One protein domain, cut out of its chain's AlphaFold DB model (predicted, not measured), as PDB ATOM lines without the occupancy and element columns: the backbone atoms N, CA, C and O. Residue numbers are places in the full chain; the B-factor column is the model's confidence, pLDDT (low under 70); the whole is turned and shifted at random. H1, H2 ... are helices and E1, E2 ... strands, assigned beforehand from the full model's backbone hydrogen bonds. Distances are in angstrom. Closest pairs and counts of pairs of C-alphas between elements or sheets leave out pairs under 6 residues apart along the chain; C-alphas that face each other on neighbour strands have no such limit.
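What this domain is: This is residues 927 to 1070 of the 1183 residues of an uncharacterized protein of Aspergillus mulundensis (UniProt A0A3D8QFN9). Three long helices that fold back and forth, H4, H5 and H6, make the main body, and a small two-stranded sheet of E1 and E2 packs on H5 and H6. H1 packs on E1 and one end of H6, H2 and H3 with the loop between them form a small head beyond H6, and the loop of residues 1035 to 1042 sticks out. The printed part has 144 residues, with seven named helices and two antiparallel strands in the order H1 E1 H2 H3 E2 H4 H5 H6 H7, and its class is mostly helix. It is compact, with a radius of gyration of the C-alphas of 14.9 A and spans of 44 by 43 by 33 A.

How they stand to each other: H1, residues 934 to 946, comes closest to E1, residues 952 to 955, at the C-alphas of Phe 943 and Tyr 952, 6.7 A apart. E1 and E2, residues 985 to 989, are antiparallel neighbours at 161 degrees, with N 954 and O 987 within hydrogen-bond range at 2.9 A and N 989 and O 952 at 2.9 A. H2, residues 957 to 962, touches H3, residues 974 to 979, at a steep tilt of 61 degrees, closest at the C-alphas of Met 961 and Val 979, 6.7 A. H4, residues 994 to 1009, and H5, residues 1015 to 1033, form a helical hairpin; H4 touches H5 with residues 1000 to 1007 alone, closest at the C-alphas of Val 1007 and Thr 1018, 5.9 A, at a steep tilt of 42 degrees, opposite ways. H5 and H6, residues 1043 to 1059, form another, at a shallow tilt of 27 degrees, closest at the C-alphas of Arg 1026 and Glu 1048, 6.8 A. H6 also touches H2, closest at the C-alphas of Trp 958 and Ser 1050, 5.2 A. H1 touches H6 with residues 934 to 939 alone, closest at the C-alphas of Arg 936 and Glu 1058, 4.3 A. The closest C-alphas of E1 and H6 are those of Ile 954 and Leu 1051, 6.4 A. H7, residues 1065 to 1068, only just touches H5, with 3 pairs of C-alphas within 8 A, the closest those of Asp 1019 and Ile 1067, 6.6 A. In H1 to H6 every O i to N i+4 pair is within hydrogen-bond range; H7 is too short for such a pair.

Where its parts are: H1 begins at C-alpha 934, (88.435, 116.001, 115.030), and is 17.7 A long from first to last C-alpha. H4 measures 22.3 A, H5 26.4 A and H6 23.9 A. H5 begins at C-alpha 1015, (90.528, 96.120, 116.960), and H7 ends at C-alpha 1068, (79.983, 95.525, 125.717).

The domain as a whole: The C-alphas farthest apart are those of Gly 930 and Thr 1037, 44.6 A. The printed part has no cut, and the link from H2 to H3, 11 residues, is long. Mean pLDDT of the printed part is 91.7, and residues 1037 to 1042 are under 70.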
ATOM      1  N   CYS A 927      97.787 109.298 113.663       94.06
ATOM      2  CA  CYS A 927      97.391 107.966 113.197       94.06
ATOM      3  C   CYS A 927      98.339 107.531 112.063       94.06
ATOM      4  O   CYS A 927      98.556 108.300 111.123       94.06
ATOM      5  N   LEU A 928      98.866 106.302 112.118       93.06
ATOM      6  CA  LEU A 928      99.765 105.734 111.100       93.06
ATOM      7  C   LEU A 928      99.141 105.763 109.691       93.06
ATOM      8  O   LEU A 928      99.833 105.961 108.696       93.06
ATOM      9  N   TYR A 929      97.812 105.663 109.621       90.00
ATOM     10  CA  TYR A 929      97.023 105.674 108.385       90.00
ATOM     11  C   TYR A 929      96.552 107.068 107.949       90.00
ATOM     12  O   TYR A 929      95.660 107.188 107.113       90.00
ATOM     13  N   GLY A 930      97.100 108.134 108.546       89.50
ATOM     14  CA  GLY A 930      96.669 109.518 108.311       89.50
ATOM     15  C   GLY A 930      95.257 109.833 108.827       89.50
ATOM     16  O   GLY A 930      94.760 110.937 108.615       89.50
ATOM     17  N   TYR A 931      94.613 108.884 109.515       87.50
ATOM     18  CA  TYR A 931      93.250 108.991 110.028       87.50
ATOM     19  C   TYR A 931      93.196 109.787 111.347       87.50
ATOM     20  O   TYR A 931      92.869 109.272 112.416       87.50
ATOM     21  N   ASP A 932      93.552 111.071 111.282       90.31
ATOM     22  CA  ASP A 932      93.305 112.008 112.376       90.31
ATOM     23  C   ASP A 932      91.893 112.604 112.252       90.31
ATOM     24  O   ASP A 932      91.642 113.450 111.393       90.31
ATOM     25  N   MET A 933      90.985 112.202 113.143       93.50
ATOM     26  CA  MET A 933      89.655 112.809 113.277       93.50
ATOM     27  C   MET A 933      89.652 113.992 114.254       93.50
ATOM     28  O   MET A 933      90.498 114.089 115.143       93.50
ATOM     29  N   LEU A 934      88.652 114.869 114.125       95.56
ATOM     30  CA  LEU A 934      88.435 116.001 115.030       95.56
ATOM     31  C   LEU A 934      88.227 115.538 116.485       95.56
ATOM     32  O   LEU A 934      88.817 116.102 117.402       95.56
ATOM     33  N   GLU A 935      87.441 114.485 116.702       96.31
ATOM     34  CA  GLU A 935      87.201 113.921 118.032       96.31
ATOM     35  C   GLU A 935      88.494 113.347 118.648       96.31
ATOM     36  O   GLU A 935      88.840 113.690 119.781       96.31
ATOM     37  N   ARG A 936      89.282 112.591 117.863       95.12
ATOM     38  CA  ARG A 936      90.630 112.101 118.233       95.12
ATOM     39  C   ARG A 936      91.562 113.259 118.603       95.12
ATOM     40  O   ARG A 936      92.315 113.188 119.575       95.12
ATOM     41  N   HIS A 937      91.498 114.348 117.835       96.19
ATOM     42  CA  HIS A 937      92.273 115.557 118.074       96.19
ATOM     43  C   HIS A 937      91.884 116.240 119.388       96.19
ATOM     44  O   HIS A 937      92.764 116.503 120.210       96.19
ATOM     45  N   ARG A 938      90.582 116.473 119.617       97.12
ATOM     46  CA  ARG A 938      90.060 116.993 120.886       97.12
ATOM     47  C   ARG A 938      90.559 116.149 122.043       97.12
ATOM     48  O   ARG A 938      91.117 116.711 122.982       97.12
ATOM     49  N   GLN A 939      90.407 114.830 121.978       96.81
ATOM     50  CA  GLN A 939      90.752 113.986 123.112       96.81
ATOM     51  C   GLN A 939      92.248 114.012 123.431       96.81
ATOM     52  O   GLN A 939      92.634 114.105 124.592       96.81
ATOM     53  N   ALA A 940      93.119 114.045 122.424       94.88
ATOM     54  CA  ALA A 940      94.552 114.168 122.668       94.88
ATOM     55  C   ALA A 940      94.985 115.582 123.127       94.88
ATOM     56  O   ALA A 940      95.926 115.713 123.916       94.88
ATOM     57  N   VAL A 941      94.290 116.645 122.693       96.38
ATOM     58  CA  VAL A 941      94.442 118.005 123.251       96.38
ATOM     59  C   VAL A 941      94.012 118.019 124.720       96.38
ATOM     60  O   VAL A 941      94.756 118.520 125.567       96.38
ATOM     61  N   HIS A 942      92.860 117.424 125.045       96.31
ATOM     62  CA  HIS A 942      92.381 117.291 126.416       96.31
ATOM     63  C   HIS A 942      93.362 116.472 127.256       96.31
ATOM     64  O   HIS A 942      93.810 116.988 128.274       96.31
ATOM     65  N   PHE A 943      93.789 115.287 126.819       94.88
ATOM     66  CA  PHE A 943      94.791 114.471 127.505       94.88
ATOM     67  C   PHE A 943      96.067 115.261 127.818       94.88
ATOM     68  O   PHE A 943      96.450 115.367 128.980       94.88
ATOM     69  N   ASN A 944      96.688 115.905 126.823       93.25
ATOM     70  CA  ASN A 944      97.923 116.666 127.033       93.25
ATOM     71  C   ASN A 944      97.728 117.824 128.039       93.25
ATOM     72  O   ASN A 944      98.483 117.950 129.007       93.25
ATOM     73  N   MET A 945      96.662 118.615 127.869       94.00
ATOM     74  CA  MET A 945      96.348 119.758 128.736       94.00
ATOM     75  C   MET A 945      95.887 119.359 130.145       94.00
ATOM     76  O   MET A 945      96.083 120.126 131.090       94.00
ATOM     77  N   ASN A 946      95.253 118.193 130.296       94.69
ATOM     78  CA  ASN A 946      94.554 117.752 131.505       94.69
ATOM     79  C   ASN A 946      95.186 116.510 132.174       94.69
ATOM     80  O   ASN A 946      94.595 116.031 133.134       94.69
ATOM     81  N   HIS A 947      96.379 116.046 131.771       90.00
ATOM     82  CA  HIS A 947      97.057 114.792 132.194       90.00
ATOM     83  C   HIS A 947      97.239 114.526 133.712       90.00
ATOM     84  O   HIS A 947      97.787 113.485 134.087       90.00
ATOM     85  N   ARG A 948      96.860 115.480 134.576       92.19
ATOM     86  CA  ARG A 948      96.810 115.365 136.051       92.19
ATOM     87  C   ARG A 948      95.389 115.258 136.627       92.19
ATOM     88  O   ARG A 948      95.248 114.872 137.777       92.19
ATOM     89  N   LYS A 949      94.357 115.654 135.870       95.50
ATOM     90  CA  LYS A 949      92.937 115.531 136.251       95.50
ATOM     91  C   LYS A 949      92.384 114.138 135.933       95.50
ATOM     92  O   LYS A 949      91.546 113.653 136.678       95.50
ATOM     93  N   GLY A 950      92.845 113.527 134.845       96.06
ATOM     94  CA  GLY A 950      92.414 112.209 134.387       96.06
ATOM     95  C   GLY A 950      93.280 111.688 133.246       96.06
ATOM     96  O   GLY A 950      94.143 112.402 132.723       96.06
ATOM     97  N   ASP A 951      93.030 110.436 132.889       97.06
ATOM     98  CA  ASP A 951      93.724 109.666 131.856       97.06
ATOM     99  C   ASP A 951      92.889 109.526 130.579       97.06
ATOM    100  O   ASP A 951      93.446 109.456 129.485       97.06
ATOM    101  N   TYR A 952      91.562 109.548 130.707       97.88
ATOM    102  CA  TYR A 952      90.620 109.654 129.596       97.88
ATOM    103  C   TYR A 952      89.438 110.546 130.018       97.88
ATOM    104  O   TYR A 952      89.238 110.843 131.197       97.88
ATOM    105  N   PHE A 953      88.679 111.037 129.047       97.88
ATOM    106  CA  PHE A 953      87.671 112.085 129.220       97.88
ATOM    107  C   PHE A 953      86.512 111.740 128.304       97.88
ATOM    108  O   PHE A 953      86.745 111.505 127.121       97.88
ATOM    109  N   ILE A 954      85.302 111.678 128.848       97.88
ATOM    110  CA  ILE A 954      84.106 111.314 128.089       97.88
ATOM    111  C   ILE A 954      83.284 112.579 127.889       97.88
ATOM    112  O   ILE A 954      83.034 113.311 128.850       97.88
ATOM    113  N   PHE A 955      82.919 112.865 126.643       97.69
ATOM    114  CA  PHE A 955      82.328 114.141 126.241       97.69
ATOM    115  C   PHE A 955      80.812 114.062 126.067       97.69
ATOM    116  O   PHE A 955      80.242 112.998 125.838       97.69
ATOM    117  N   SER A 956      80.152 115.218 126.120       96.44
ATOM    118  CA  SER A 956      78.696 115.333 126.000       96.44
ATOM    119  C   SER A 956      78.130 115.028 124.606       96.44
ATOM    120  O   SER A 956      76.914 115.068 124.458       96.44
ATOM    121  N   ASP A 957      78.952 114.704 123.594       95.44
ATOM    122  CA  ASP A 957      78.529 114.562 122.185       95.44
ATOM    123  C   ASP A 957      77.262 113.708 122.018       95.44
ATOM    124  O   ASP A 957      76.316 114.113 121.341       95.44
ATOM    125  N   TRP A 958      77.239 112.529 122.648       95.75
ATOM    126  CA  TRP A 958      76.105 111.608 122.584       95.75
ATOM    127  C   TRP A 958      74.875 112.184 123.291       95.75
ATOM    128  O   TRP A 958      73.815 112.308 122.678       95.75
ATOM    129  N   ALA A 959      75.032 112.626 124.542       94.44
ATOM    130  CA  ALA A 959      73.960 113.237 125.324       94.44
ATOM    131  C   ALA A 959      73.361 114.480 124.636       94.44
ATOM    132  O   ALA A 959      72.152 114.694 124.686       94.44
ATOM    133  N   ASP A 960      74.177 115.280 123.948       95.00
ATOM    134  CA  ASP A 960      73.744 116.477 123.228       95.00
ATOM    135  C   ASP A 960      73.051 116.155 121.901       95.00
ATOM    136  O   ASP A 960      72.150 116.893 121.500       95.00
ATOM    137  N   MET A 961      73.426 115.066 121.221       94.88
ATOM    138  CA  MET A 961      72.685 114.558 120.061       94.88
ATOM    139  C   MET A 961      71.350 113.928 120.466       94.88
ATOM    140  O   MET A 961      70.356 114.149 119.774       94.88
ATOM    141  N   VAL A 962      71.309 113.171 121.568       94.88
ATOM    142  CA  VAL A 962      70.072 112.585 122.109       94.88
ATOM    143  C   VAL A 962      69.116 113.699 122.534       94.88
ATOM    144  O   VAL A 962      68.023 113.781 121.988       94.88
ATOM    145  N   ARG A 963      69.560 114.656 123.365       94.25
ATOM    146  CA  ARG A 963      68.746 115.803 123.833       94.25
ATOM    147  C   ARG A 963      68.242 116.726 122.711       94.25
ATOM    148  O   ARG A 963      67.372 117.556 122.947       94.25
ATOM    149  N   LYS A 964      68.799 116.623 121.497       95.81
ATOM    150  CA  LYS A 964      68.390 117.395 120.307       95.81
ATOM    151  C   LYS A 964      67.684 116.543 119.243       95.81
ATOM    152  O   LYS A 964      67.403 117.060 118.166       95.81
ATOM    153  N   ASN A 965      67.419 115.259 119.510       95.69
ATOM    154  CA  ASN A 965      66.836 114.297 118.563       95.69
ATOM    155  C   ASN A 965      67.602 114.210 117.221       95.69
ATOM    156  O   ASN A 965      67.027 114.079 116.139       95.69
ATOM    157  N   LEU A 966      68.937 114.287 117.304       95.38
ATOM    158  CA  LEU A 966      69.874 114.231 116.172       95.38
ATOM    159  C   LEU A 966      70.616 112.891 116.048       95.38
ATOM    160  O   LEU A 966      71.358 112.705 115.084       95.38
ATOM    161  N   HIS A 967      70.447 111.964 116.996       93.12
ATOM    162  CA  HIS A 967      71.174 110.690 117.007       93.12
ATOM    163  C   HIS A 967      70.830 109.810 115.787       93.12
ATOM    164  O   HIS A 967      71.742 109.363 115.091       93.12
ATOM    165  N   GLU A 968      69.538 109.685 115.460       93.25
ATOM    166  CA  GLU A 968      69.004 108.998 114.268       93.25
ATOM    167  C   GLU A 968      69.396 109.643 112.929       93.25
ATOM    168  O   GLU A 968      69.305 109.014 111.878       93.25
ATOM    169  N   LYS A 969      69.726 110.942 112.926       94.25
ATOM    170  CA  LYS A 969      69.897 111.689 111.673       94.25
ATOM    171  C   LYS A 969      71.208 111.269 111.001       94.25
ATOM    172  O   LYS A 969      72.167 110.934 111.705       94.25
ATOM    173  N   PRO A 970      71.282 111.255 109.659       93.25
ATOM    174  CA  PRO A 970      72.483 110.814 108.963       93.25
ATOM    175  C   PRO A 970      73.682 111.686 109.344       93.25
ATOM    176  O   PRO A 970      73.546 112.859 109.688       93.25
ATOM    177  N   ASP A 971      74.880 111.120 109.256       88.69
ATOM    178  CA  ASP A 971      76.119 111.805 109.644       88.69
ATOM    179  C   ASP A 971      76.490 113.006 108.752       88.69
ATOM    180  O   ASP A 971      77.371 113.790 109.106       88.69
ATOM    181  N   SER A 972      75.788 113.169 107.629       90.94
ATOM    182  CA  SER A 972      75.807 114.342 106.754       90.94
ATOM    183  C   SER A 972      74.890 115.488 107.210       90.94
ATOM    184  O   SER A 972      74.981 116.576 106.643       90.94
ATOM    185  N   ASP A 973      74.022 115.293 108.212       94.50
ATOM    186  CA  ASP A 973      73.153 116.357 108.727       94.50
ATOM    187  C   ASP A 973      74.004 117.477 109.349       94.50
ATOM    188  O   ASP A 973      74.819 117.268 110.259       94.50
ATOM    189  N   GLU A 974      73.815 118.696 108.849       93.75
ATOM    190  CA  GLU A 974      74.591 119.864 109.258       93.75
ATOM    191  C   GLU A 974      74.383 120.196 110.748       93.75
ATOM    192  O   GLU A 974      75.310 120.648 111.420       93.75
ATOM    193  N   ARG A 975      73.200 119.912 111.311       93.75
ATOM    194  CA  ARG A 975      72.888 120.103 112.738       93.75
ATOM    195  C   ARG A 975      73.636 119.082 113.587       93.75
ATOM    196  O   ARG A 975      74.240 119.457 114.591       93.75
ATOM    197  N   LYS A 976      73.675 117.815 113.158       92.75
ATOM    198  CA  LYS A 976      74.478 116.763 113.811       92.75
ATOM    199  C   LYS A 976      75.965 117.135 113.780       92.75
ATOM    200  O   LYS A 976      76.640 117.104 114.807       92.75
ATOM    201  N   THR A 977      76.453 117.630 112.641       91.19
ATOM    202  CA  THR A 977      77.828 118.135 112.474       91.19
ATOM    203  C   THR A 977      78.128 119.378 113.327       91.19
ATOM    204  O   THR A 977      79.226 119.505 113.880       91.19
ATOM    205  N   LYS A 978      77.154 120.276 113.525       92.25
ATOM    206  CA  LYS A 978      77.258 121.412 114.457       92.25
ATOM    207  C   LYS A 978      77.391 120.954 115.914       92.25
ATOM    208  O   LYS A 978      78.193 121.549 116.630       92.25
ATOM    209  N   VAL A 979      76.707 119.879 116.320       92.56
ATOM    210  CA  VAL A 979      76.751 119.318 117.689       92.56
ATOM    211  C   VAL A 979      77.997 118.465 117.979       92.56
ATOM    212  O   VAL A 979      78.489 118.511 119.099       92.56
ATOM    213  N   ARG A 980      78.552 117.744 116.992       92.06
ATOM    214  CA  ARG A 980      79.791 116.948 117.155       92.06
ATOM    215  C   ARG A 980      80.959 117.749 117.740       92.06
ATOM    216  O   ARG A 980      81.173 118.897 117.351       92.06
ATOM    217  N   CYS A 981      81.811 117.086 118.516       94.25
ATOM    218  CA  CYS A 981      83.009 117.654 119.127       94.25
ATOM    219  C   CYS A 981      82.691 118.794 120.113       94.25
ATOM    220  O   CYS A 981      83.243 119.893 120.018       94.25
ATOM    221  N   SER A 982      81.804 118.508 121.066       94.38
ATOM    222  CA  SER A 982      81.607 119.327 122.264       94.38
ATOM    223  C   SER A 982      82.905 119.453 123.077       94.38
ATOM    224  O   SER A 982      83.718 118.523 123.112       94.38
ATOM    225  N   SER A 983      83.093 120.593 123.742       94.19
ATOM    226  CA  SER A 983      84.132 120.812 124.760       94.19
ATOM    227  C   SER A 983      83.823 120.122 126.090       94.19
ATOM    228  O   SER A 983      84.728 119.912 126.901       94.19
ATOM    229  N   ASP A 984      82.552 119.800 126.319       95.50
ATOM    230  CA  ASP A 984      82.017 119.590 127.657       95.50
ATOM    231  C   ASP A 984      82.173 118.124 128.070       95.50
ATOM    232  O   ASP A 984      81.892 117.198 127.305       95.50
ATOM    233  N   ILE A 985      82.675 117.918 129.287       96.81
ATOM    234  CA  ILE A 985      83.105 116.616 129.798       96.81
ATOM    235  C   ILE A 985      82.042 116.104 130.772       96.81
ATOM    236  O   ILE A 985      81.816 116.726 131.808       96.81
ATOM    237  N   ILE A 986      81.424 114.963 130.462       95.88
ATOM    238  CA  ILE A 986      80.424 114.315 131.327       95.88
ATOM    239  C   ILE A 986      81.058 113.384 132.367       95.88
ATOM    240  O   ILE A 986      80.474 113.166 133.424       95.88
ATOM    241  N   HIS A 987      82.254 112.846 132.100       96.31
ATOM    242  CA  HIS A 987      82.973 111.978 133.035       96.31
ATOM    243  C   HIS A 987      84.494 112.034 132.813       96.31
ATOM    244  O   HIS A 987      84.970 112.211 131.687       96.31
ATOM    245  N   VAL A 988      85.265 111.868 133.892       97.19
ATOM    246  CA  VAL A 988      86.736 111.880 133.885       97.19
ATOM    247  C   VAL A 988      87.242 110.536 134.397       97.19
ATOM    248  O   VAL A 988      87.146 110.243 135.582       97.19
ATOM    249  N   VAL A 989      87.811 109.749 133.489       97.50
ATOM    250  CA  VAL A 989      88.367 108.417 133.754       97.50
ATOM    251  C   VAL A 989      89.775 108.595 134.316       97.50
ATOM    252  O   VAL A 989      90.574 109.358 133.757       97.50
ATOM    253  N   LYS A 990      90.106 107.907 135.408       97.12
ATOM    254  CA  LYS A 990      91.386 108.084 136.106       97.12
ATOM    255  C   LYS A 990      91.869 106.769 136.708       97.12
ATOM    256  O   LYS A 990      91.109 106.069 137.371       97.12
ATOM    257  N   PHE A 991      93.152 106.481 136.508       96.94
ATOM    258  CA  PHE A 991      93.824 105.309 137.060       96.94
ATOM    259  C   PHE A 991      94.804 105.754 138.155       96.94
ATOM    260  O   PHE A 991      95.804 106.440 137.899       96.94
ATOM    261  N   ASP A 992      94.483 105.415 139.403       95.75
ATOM    262  CA  ASP A 992      95.302 105.775 140.565       95.75
ATOM    263  C   ASP A 992      96.531 104.874 140.717       95.75
ATOM    264  O   ASP A 992      97.622 105.386 140.994       95.75
ATOM    265  N   ASP A 993      96.386 103.573 140.448       96.19
ATOM    266  CA  ASP A 993      97.519 102.652 140.397       96.19
ATOM    267  C   ASP A 993      98.493 103.039 139.261       96.19
ATOM    268  O   ASP A 993      98.077 103.202 138.108       96.19
ATOM    269  N   PRO A 994      99.797 103.227 139.545       95.25
ATOM    270  CA  PRO A 994     100.754 103.667 138.538       95.25
ATOM    271  C   PRO A 994     101.043 102.621 137.452       95.25
ATOM    272  O   PRO A 994     101.373 103.032 136.336       95.25
ATOM    273  N   GLU A 995     100.922 101.318 137.729       95.31
ATOM    274  CA  GLU A 995     101.164 100.265 136.732       95.31
ATOM    275  C   GLU A 995      99.976 100.131 135.776       95.31
ATOM    276  O   GLU A 995     100.163 100.098 134.558       95.31
ATOM    277  N   GLU A 996      98.748 100.147 136.299       95.88
ATOM    278  CA  GLU A 996      97.530 100.195 135.499       95.88
ATOM    279  C   GLU A 996      97.444 101.488 134.685       95.88
ATOM    280  O   GLU A 996      97.059 101.445 133.516       95.88
ATOM    281  N   ARG A 997      97.887 102.626 135.233       95.75
ATOM    282  CA  ARG A 997      97.960 103.884 134.480       95.75
ATOM    283  C   ARG A 997      99.002 103.850 133.359       95.75
ATOM    284  O   ARG A 997      98.734 104.396 132.289       95.75
ATOM    285  N   ASP A 998     100.170 103.227 133.552       96.00
ATOM    286  CA  ASP A 998     101.132 103.023 132.453       96.00
ATOM    287  C   ASP A 998     100.538 102.074 131.401       96.00
ATOM    288  O   ASP A 998     100.447 102.445 130.234       96.00
ATOM    289  N   ARG A 999     100.016 100.911 131.811       97.25
ATOM    290  CA  ARG A 999      99.270  99.951 130.970       97.25
ATOM    291  C   ARG A 999      98.179 100.641 130.143       97.25
ATOM    292  O   ARG A 999      98.161 100.486 128.925       97.25
ATOM    293  N   PHE A1000      97.337 101.464 130.767       97.81
ATOM    294  CA  PHE A1000      96.296 102.237 130.095       97.81
ATOM    295  C   PHE A1000      96.873 103.225 129.073       97.81
ATOM    296  O   PHE A1000      96.481 103.211 127.909       97.81
ATOM    297  N   ARG A1001      97.835 104.066 129.479       96.88
ATOM    298  CA  ARG A1001      98.426 105.094 128.605       96.88
ATOM    299  C   ARG A1001      99.178 104.489 127.418       96.88
ATOM    300  O   ARG A1001      99.121 105.051 126.328       96.88
ATOM    301  N   ARG A1002      99.829 103.337 127.603       97.06
ATOM    302  CA  ARG A1002     100.469 102.545 126.538       97.06
ATOM    303  C   ARG A1002      99.450 102.014 125.531       97.06
ATOM    304  O   ARG A1002      99.634 102.186 124.329       97.06
ATOM    305  N   VAL A1003      98.351 101.432 126.013       97.69
ATOM    306  CA  VAL A1003      97.255 100.933 125.165       97.69
ATOM    307  C   VAL A1003      96.595 102.081 124.406       97.69
ATOM    308  O   VAL A1003      96.455 101.989 123.190       97.69
ATOM    309  N   LEU A1004      96.271 103.189 125.077       97.12
ATOM    310  CA  LEU A1004      95.725 104.386 124.437       97.12
ATOM    311  C   LEU A1004      96.681 104.943 123.371       97.12
ATOM    312  O   LEU A1004      96.238 105.276 122.277       97.12
ATOM    313  N   ALA A1005      97.990 105.002 123.642       96.69
ATOM    314  CA  ALA A1005      98.987 105.446 122.668       96.69
ATOM    315  C   ALA A1005      99.061 104.522 121.436       96.69
ATOM    316  O   ALA A1005      99.087 105.011 120.306       96.69
ATOM    317  N   ALA A1006      99.037 103.202 121.637       96.94
ATOM    318  CA  ALA A1006      99.042 102.221 120.555       96.94
ATOM    319  C   ALA A1006      97.746 102.250 119.726       96.94
ATOM    320  O   ALA A1006      97.816 102.302 118.499       96.94
ATOM    321  N   VAL A1007      96.571 102.304 120.367       96.12
ATOM    322  CA  VAL A1007      95.267 102.443 119.688       96.12
ATOM    323  C   VAL A1007      95.171 103.780 118.952       96.12
ATOM    324  O   VAL A1007      94.665 103.828 117.835       96.12
ATOM    325  N   LEU A1008      95.729 104.867 119.492       94.75
ATOM    326  CA  LEU A1008      95.853 106.129 118.760       94.75
ATOM    327  C   LEU A1008      96.724 105.976 117.499       94.75
ATOM    328  O   LEU A1008      96.449 106.650 116.509       94.75
ATOM    329  N   PHE A1009      97.749 105.124 117.506       95.50
ATOM    330  CA  PHE A1009      98.715 105.001 116.411       95.50
ATOM    331  C   PHE A1009      98.286 103.999 115.319       95.50
ATOM    332  O   PHE A1009      98.136 104.401 114.165       95.50
ATOM    333  N   VAL A1010      98.018 102.729 115.662       93.88
ATOM    334  CA  VAL A1010      97.646 101.630 114.725       93.88
ATOM    335  C   VAL A1010      96.138 101.329 114.692       93.88
ATOM    336  O   VAL A1010      95.696 100.199 114.483       93.88
ATOM    337  N   THR A1011      95.332 102.364 114.907       81.94
ATOM    338  CA  THR A1011      93.899 102.320 115.237       81.94
ATOM    339  C   THR A1011      93.051 101.318 114.453       81.94
ATOM    340  O   THR A1011      92.293 100.547 115.032       81.94
ATOM    341  N   ILE A1012      93.178 101.329 113.125       85.19
ATOM    342  CA  ILE A1012      92.301 100.587 112.205       85.19
ATOM    343  C   ILE A1012      92.723  99.109 112.074       85.19
ATOM    344  O   ILE A1012      91.954  98.280 111.583       85.19
ATOM    345  N   GLU A1013      93.938  98.755 112.494       88.00
ATOM    346  CA  GLU A1013      94.509  97.412 112.322       88.00
ATOM    347  C   GLU A1013      94.398  96.528 113.555       88.00
ATOM    348  O   GLU A1013      94.344  95.309 113.409       88.00
ATOM    349  N   ASN A1014      94.330  97.119 114.748       90.31
ATOM    350  CA  ASN A1014      94.252  96.366 115.991       90.31
ATOM    351  C   ASN A1014      92.922  96.629 116.728       90.31
ATOM    352  O   ASN A1014      92.902  97.341 117.741       90.31
ATOM    353  N   PRO A1015      91.796  96.055 116.243       91.12
ATOM    354  CA  PRO A1015      90.528  96.120 116.960       91.12
ATOM    355  C   PRO A1015      90.679  95.501 118.349       91.12
ATOM    356  O   PRO A1015      90.299  96.141 119.314       91.12
ATOM    357  N   MET A1016      91.397  94.379 118.491       91.62
ATOM    358  CA  MET A1016      91.618  93.709 119.780       91.62
ATOM    359  C   MET A1016      92.209  94.634 120.864       91.62
ATOM    360  O   MET A1016      91.809  94.546 122.024       91.62
ATOM    361  N   LEU A1017      93.127  95.547 120.512       95.00
ATOM    362  CA  LEU A1017      93.624  96.591 121.423       95.00
ATOM    363  C   LEU A1017      92.574  97.670 121.729       95.00
ATOM    364  O   LEU A1017      92.538  98.179 122.846       95.00
ATOM    365  N   THR A1018      91.719  98.012 120.765       95.00
ATOM    366  CA  THR A1018      90.623  98.986 120.914       95.00
ATOM    367  C   THR A1018      89.502  98.433 121.805       95.00
ATOM    368  O   THR A1018      89.028  99.114 122.710       95.00
ATOM    369  N   ASP A1019      89.152  97.165 121.619       93.94
ATOM    370  CA  ASP A1019      88.201  96.382 122.412       93.94
ATOM    371  C   ASP A1019      88.692  96.217 123.857       93.94
ATOM    372  O   ASP A1019      87.938  96.256 124.831       93.94
ATOM    373  N   TYR A1020      90.000  96.014 124.008       95.88
ATOM    374  CA  TYR A1020      90.675  95.971 125.295       95.88
ATOM    375  C   TYR A1020      90.736  97.363 125.971       95.88
ATOM    376  O   TYR A1020      90.475  97.461 127.171       95.88
ATOM    377  N   LEU A1021      90.972  98.444 125.212       97.44
ATOM    378  CA  LEU A1021      90.918  99.831 125.698       97.44
ATOM    379  C   LEU A1021      89.515 100.216 126.193       97.44
ATOM    380  O   LEU A1021      89.387 100.729 127.303       97.44
ATOM    381  N   TYR A1022      88.473  99.931 125.405       97.12
ATOM    382  CA  TYR A1022      87.076 100.164 125.786       97.12
ATOM    383  C   TYR A1022      86.745  99.475 127.115       97.12
ATOM    384  O   TYR A1022      86.210 100.122 128.013       97.12
ATOM    385  N   ARG A1023      87.136  98.200 127.284       96.25
ATOM    386  CA  ARG A1023      86.923  97.475 128.546       96.25
ATOM    387  C   ARG A1023      87.650  98.140 129.715       96.25
ATOM    388  O   ARG A1023      87.010  98.361 130.732       96.25
ATOM    389  N   MET A1024      88.915  98.560 129.569       97.75
ATOM    390  CA  MET A1024      89.617  99.282 130.651       97.75
ATOM    391  C   MET A1024      88.866 100.547 131.089       97.75
ATOM    392  O   MET A1024      88.776 100.825 132.283       97.75
ATOM    393  N   ILE A1025      88.317 101.308 130.138       97.62
ATOM    394  CA  ILE A1025      87.560 102.530 130.438       97.62
ATOM    395  C   ILE A1025      86.226 102.184 131.111       97.62
ATOM    396  O   ILE A1025      85.910 102.722 132.169       97.62
ATOM    397  N   ARG A1026      85.458 101.262 130.527       95.75
ATOM    398  CA  ARG A1026      84.153 100.817 131.028       95.75
ATOM    399  C   ARG A1026      84.241 100.200 132.424       95.75
ATOM    400  O   ARG A1026      83.395 100.472 133.267       95.75
ATOM    401  N   ASP A1027      85.267  99.405 132.696       94.62
ATOM    402  CA  ASP A1027      85.444  98.758 133.997       94.62
ATOM    403  C   ASP A1027      85.842  99.787 135.075       94.62
ATOM    404  O   ASP A1027      85.335  99.722 136.195       94.62
ATOM    405  N   ASN A1028      86.641 100.805 134.720       95.38
ATOM    406  CA  ASN A1028      86.924 101.962 135.582       95.38
ATOM    407  C   ASN A1028      85.658 102.798 135.856       95.38
ATOM    408  O   ASN A1028      85.417 103.171 137.004       95.38
ATOM    409  N   ILE A1029      84.800 103.026 134.850       94.44
ATOM    410  CA  ILE A1029      83.483 103.668 135.029       94.44
ATOM    411  C   ILE A1029      82.615 102.851 135.988       94.44
ATOM    412  O   ILE A1029      82.077 103.408 136.942       94.44
ATOM    413  N   ARG A1030      82.479 101.536 135.762       92.31
ATOM    414  CA  ARG A1030      81.655 100.649 136.599       92.31
ATOM    415  C   ARG A1030      82.125 100.691 138.056       92.31
ATOM    416  O   ARG A1030      81.307 100.974 138.923       92.31
ATOM    417  N   ALA A1031      83.427 100.524 138.303       91.19
ATOM    418  CA  ALA A1031      84.011 100.567 139.644       91.19
ATOM    419  C   ALA A1031      83.875 101.939 140.336       91.19
ATOM    420  O   ALA A1031      83.506 102.003 141.503       91.19
ATOM    421  N   THR A1032      84.126 103.046 139.628       90.44
ATOM    422  CA  THR A1032      84.010 104.398 140.216       90.44
ATOM    423  C   THR A1032      82.566 104.870 140.380       90.44
ATOM    424  O   THR A1032      82.305 105.763 141.183       90.44
ATOM    425  N   THR A1033      81.612 104.287 139.646       86.38
ATOM    426  CA  THR A1033      80.196 104.676 139.725       86.38
ATOM    427  C   THR A1033      79.428 103.887 140.790       86.38
ATOM    428  O   THR A1033      78.463 104.413 141.341       86.38
ATOM    429  N   THR A1034      79.855 102.666 141.140       79.62
ATOM    430  CA  THR A1034      79.250 101.893 142.244       79.62
ATOM    431  C   THR A1034      79.405 102.549 143.617       79.62
ATOM    432  O   THR A1034      78.598 102.281 144.502       79.62
ATOM    433  N   ASP A1035      80.385 103.441 143.784       72.06
ATOM    434  CA  ASP A1035      80.635 104.155 145.042       72.06
ATOM    435  C   ASP A1035      79.635 105.302 145.304       72.06
ATOM    436  O   ASP A1035      79.527 105.797 146.430       72.06
ATOM    437  N   PHE A1036      78.858 105.728 144.296       70.12
ATOM    438  CA  PHE A1036      77.788 106.704 144.500       70.12
ATOM    439  C   PHE A1036      76.580 106.028 145.151       70.12
ATOM    440  O   PHE A1036      75.764 105.402 144.487       70.12
ATOM    441  N   THR A1037      76.428 106.215 146.463       68.62
ATOM    442  CA  THR A1037      75.370 105.596 147.289       68.62
ATOM    443  C   THR A1037      73.932 105.938 146.883       68.62
ATOM    444  O   THR A1037      73.006 105.282 147.348       68.62
ATOM    445  N   ASN A1038      73.734 106.944 146.027       59.50
ATOM    446  CA  ASN A1038      72.467 107.244 145.361       59.50
ATOM    447  C   ASN A1038      72.750 107.640 143.899       59.50
ATOM    448  O   ASN A1038      72.870 108.834 143.606       59.50
ATOM    449  N   PRO A1039      72.893 106.682 142.968       61.09
ATOM    450  CA  PRO A1039      72.955 106.999 141.549       61.09
ATOM    451  C   PRO A1039      71.580 107.517 141.091       61.09
ATOM    452  O   PRO A1039      70.556 107.029 141.578       61.09
ATOM    453  N   PRO A1040      71.507 108.434 140.108       58.16
ATOM    454  CA  PRO A1040      70.291 108.605 139.311       58.16
ATOM    455  C   PRO A1040      69.842 107.256 138.719       58.16
ATOM    456  O   PRO A1040      70.673 106.358 138.591       58.16
ATOM    457  N   PRO A1041      68.582 107.075 138.294       57.66
ATOM    458  CA  PRO A1041      68.220 105.910 137.491       57.66
ATOM    459  C   PRO A1041      69.001 105.902 136.160       57.66
ATOM    460  O   PRO A1041      69.082 106.911 135.462       57.66
ATOM    461  N   ASN A1042      69.573 104.746 135.807       67.62
ATOM    462  CA  ASN A1042      70.257 104.456 134.533       67.62
ATOM    463  C   ASN A1042      71.420 105.391 134.083       67.62
ATOM    464  O   ASN A1042      71.564 105.640 132.882       67.62
ATOM    465  N   PRO A1043      72.336 105.846 134.967       76.00
ATOM    466  CA  PRO A1043      73.390 106.792 134.596       76.00
ATOM    467  C   PRO A1043      74.533 106.079 133.851       76.00
ATOM    468  O   PRO A1043      75.076 106.605 132.882       76.00
ATOM    469  N   LEU A1044      74.834 104.841 134.263       81.88
ATOM    470  CA  LEU A1044      75.785 103.930 133.630       81.88
ATOM    471  C   LEU A1044      75.431 103.661 132.167       81.88
ATOM    472  O   LEU A1044      76.299 103.793 131.317       81.88
ATOM    473  N   LEU A1045      74.165 103.362 131.847       83.00
ATOM    474  CA  LEU A1045      73.748 103.072 130.467       83.00
ATOM    475  C   LEU A1045      73.939 104.283 129.542       83.00
ATOM    476  O   LEU A1045      74.464 104.142 128.440       83.00
ATOM    477  N   SER A1046      73.592 105.491 130.005       89.62
ATOM    478  CA  SER A1046      73.850 106.720 129.245       89.62
ATOM    479  C   SER A1046      75.347 107.001 129.073       89.62
ATOM    480  O   SER A1046      75.742 107.589 128.062       89.62
ATOM    481  N   LEU A1047      76.180 106.636 130.050       93.44
ATOM    482  CA  LEU A1047      77.620 106.879 130.016       93.44
ATOM    483  C   LEU A1047      78.368 105.833 129.172       93.44
ATOM    484  O   LEU A1047      79.264 106.201 128.417       93.44
ATOM    485  N   GLU A1048      77.954 104.566 129.216       93.50
ATOM    486  CA  GLU A1048      78.461 103.493 128.351       93.50
ATOM    487  C   GLU A1048      78.076 103.743 126.884       93.50
ATOM    488  O   GLU A1048      78.956 103.727 126.028       93.50
ATOM    489  N   ALA A1049      76.832 104.142 126.590       93.44
ATOM    490  CA  ALA A1049      76.441 104.561 125.238       93.44
ATOM    491  C   ALA A1049      77.227 105.799 124.743       93.44
ATOM    492  O   ALA A1049      77.587 105.891 123.566       93.44
ATOM    493  N   SER A1050      77.556 106.736 125.645       95.69
ATOM    494  CA  SER A1050      78.417 107.884 125.316       95.69
ATOM    495  C   SER A1050      79.856 107.458 125.013       95.69
ATOM    496  O   SER A1050      80.455 107.965 124.063       95.69
ATOM    497  N   LEU A1051      80.396 106.501 125.777       96.62
ATOM    498  CA  LEU A1051      81.707 105.902 125.540       96.62
ATOM    499  C   LEU A1051      81.750 105.150 124.203       96.62
ATOM    500  O   LEU A1051      82.692 105.340 123.443       96.62
ATOM    501  N   GLU A1052      80.746 104.332 123.887       95.44
ATOM    502  CA  GLU A1052      80.678 103.567 122.632       95.44
ATOM    503  C   GLU A1052      80.634 104.484 121.412       95.44
ATOM    504  O   GLU A1052      81.424 104.314 120.477       95.44
ATOM    505  N   TYR A1053      79.785 105.519 121.455       95.31
ATOM    506  CA  TYR A1053      79.774 106.552 120.427       95.31
ATOM    507  C   TYR A1053      81.149 107.220 120.298       95.31
ATOM    508  O   TYR A1053      81.685 107.327 119.194       95.31
ATOM    509  N   GLN A1054      81.756 107.636 121.412       96.62
ATOM    510  CA  GLN A1054      83.044 108.326 121.403       96.62
ATOM    511  C   GLN A1054      84.186 107.443 120.874       96.62
ATOM    512  O   GLN A1054      84.946 107.905 120.021       96.62
ATOM    513  N   MET A1055      84.266 106.172 121.285       95.81
ATOM    514  CA  MET A1055      85.219 105.193 120.745       95.81
ATOM    515  C   MET A1055      85.070 105.077 119.221       95.81
ATOM    516  O   MET A1055      86.060 105.143 118.489       95.81
ATOM    517  N   TYR A1056      83.833 104.995 118.720       94.38
ATOM    518  CA  TYR A1056      83.564 104.967 117.282       94.38
ATOM    519  C   TYR A1056      84.014 106.257 116.561       94.38
ATOM    520  O   TYR A1056      84.545 106.173 115.453       94.38
ATOM    521  N   ARG A1057      83.881 107.450 117.164       94.06
ATOM    522  CA  ARG A1057      84.328 108.720 116.537       94.06
ATOM    523  C   ARG A1057      85.829 108.961 116.595       94.06
ATOM    524  O   ARG A1057      86.394 109.502 115.647       94.06
ATOM    525  N   GLU A1058      86.470 108.601 117.700       94.69
ATOM    526  CA  GLU A1058      87.911 108.784 117.881       94.69
ATOM    527  C   GLU A1058      88.717 107.757 117.092       94.69
ATOM    528  O   GLU A1058      89.772 108.098 116.550       94.69
ATOM    529  N   PHE A1059      88.210 106.524 117.003       93.88
ATOM    530  CA  PHE A1059      88.971 105.393 116.483       93.88
ATOM    531  C   PHE A1059      88.413 104.791 115.184       93.88
ATOM    532  O   PHE A1059      89.143 104.095 114.483       93.88
ATOM    533  N   ASN A1060      87.160 105.080 114.797       91.69
ATOM    534  CA  ASN A1060      86.512 104.484 113.613       91.69
ATOM    535  C   ASN A1060      86.492 102.934 113.656       91.69
ATOM    536  O   ASN A1060      86.454 102.248 112.634       91.69
ATOM    537  N   THR A1061      86.458 102.392 114.872       89.62
ATOM    538  CA  THR A1061      86.271 100.972 115.172       89.62
ATOM    539  C   THR A1061      84.915 100.816 115.847       89.62
ATOM    540  O   THR A1061      84.659 101.441 116.875       89.62
ATOM    541  N   THR A1062      84.034  99.998 115.272       90.69
ATOM    542  CA  THR A1062      82.762  99.632 115.907       90.69
ATOM    543  C   THR A1062      83.036  98.601 116.996       90.69
ATOM    544  O   THR A1062      83.453  97.480 116.685       90.69
ATOM    545  N   ILE A1063      82.792  98.968 118.258       90.81
ATOM    546  CA  ILE A1063      82.836  98.026 119.382       90.81
ATOM    547  C   ILE A1063      81.783  96.940 119.127       90.81
ATOM    548  O   ILE A1063      80.608  97.232 118.914       90.81
ATOM    549  N   GLN A1064      82.216  95.684 119.079       85.56
ATOM    550  CA  GLN A1064      81.338  94.538 118.835       85.56
ATOM    551  C   GLN A1064      80.440  94.266 120.057       85.56
ATOM    552  O   GLN A1064      80.939  94.342 121.184       85.56
ATOM    553  N   PRO A1065      79.166  93.857 119.880       83.88
ATOM    554  CA  PRO A1065      78.238  93.633 120.995       83.88
ATOM    555  C   PRO A1065      78.725  92.644 122.066       83.88
ATOM    556  O   PRO A1065      78.444  92.833 123.243       83.88
ATOM    557  N   TYR A1066      79.513  91.623 121.706       81.12
ATOM    558  CA  TYR A1066      80.064  90.689 122.702       81.12
ATOM    559  C   TYR A1066      81.070  91.355 123.662       81.12
ATOM    560  O   TYR A1066      81.283  90.873 124.769       81.12
ATOM    561  N   ILE A1067      81.675  92.486 123.280       81.88
ATOM    562  CA  ILE A1067      82.645  93.214 124.111       81.88
ATOM    563  C   ILE A1067      81.930  94.081 125.152       81.88
ATOM    564  O   ILE A1067      82.464  94.266 126.247       81.88
ATOM    565  N   THR A1068      80.732  94.598 124.844       84.00
ATOM    566  CA  THR A1068      79.983  95.525 125.717       84.00
ATOM    567  C   THR A1068      79.446  94.856 126.989       84.00
ATOM    568  O   THR A1068      79.194  95.542 127.980       84.00
ATOM    569  N   GLY A1069      79.393  93.514 126.999       84.38
ATOM    570  CA  GLY A1069      78.929  92.647 128.087       84.38
ATOM    571  C   GLY A1069      79.701  92.734 129.416       84.38
ATOM    572  O   GLY A1069      80.073  93.805 129.899       84.38
ATOM    573  N   ARG A1070      79.883  91.598 130.103       85.12
ATOM    574  CA  ARG A1070      80.404  91.588 131.489       85.12
ATOM    575  C   ARG A1070      81.899  91.285 131.614       85.12
ATOM    576  O   ARG A1070      82.485  91.672 132.620       85.12
TER     577      ARG A1070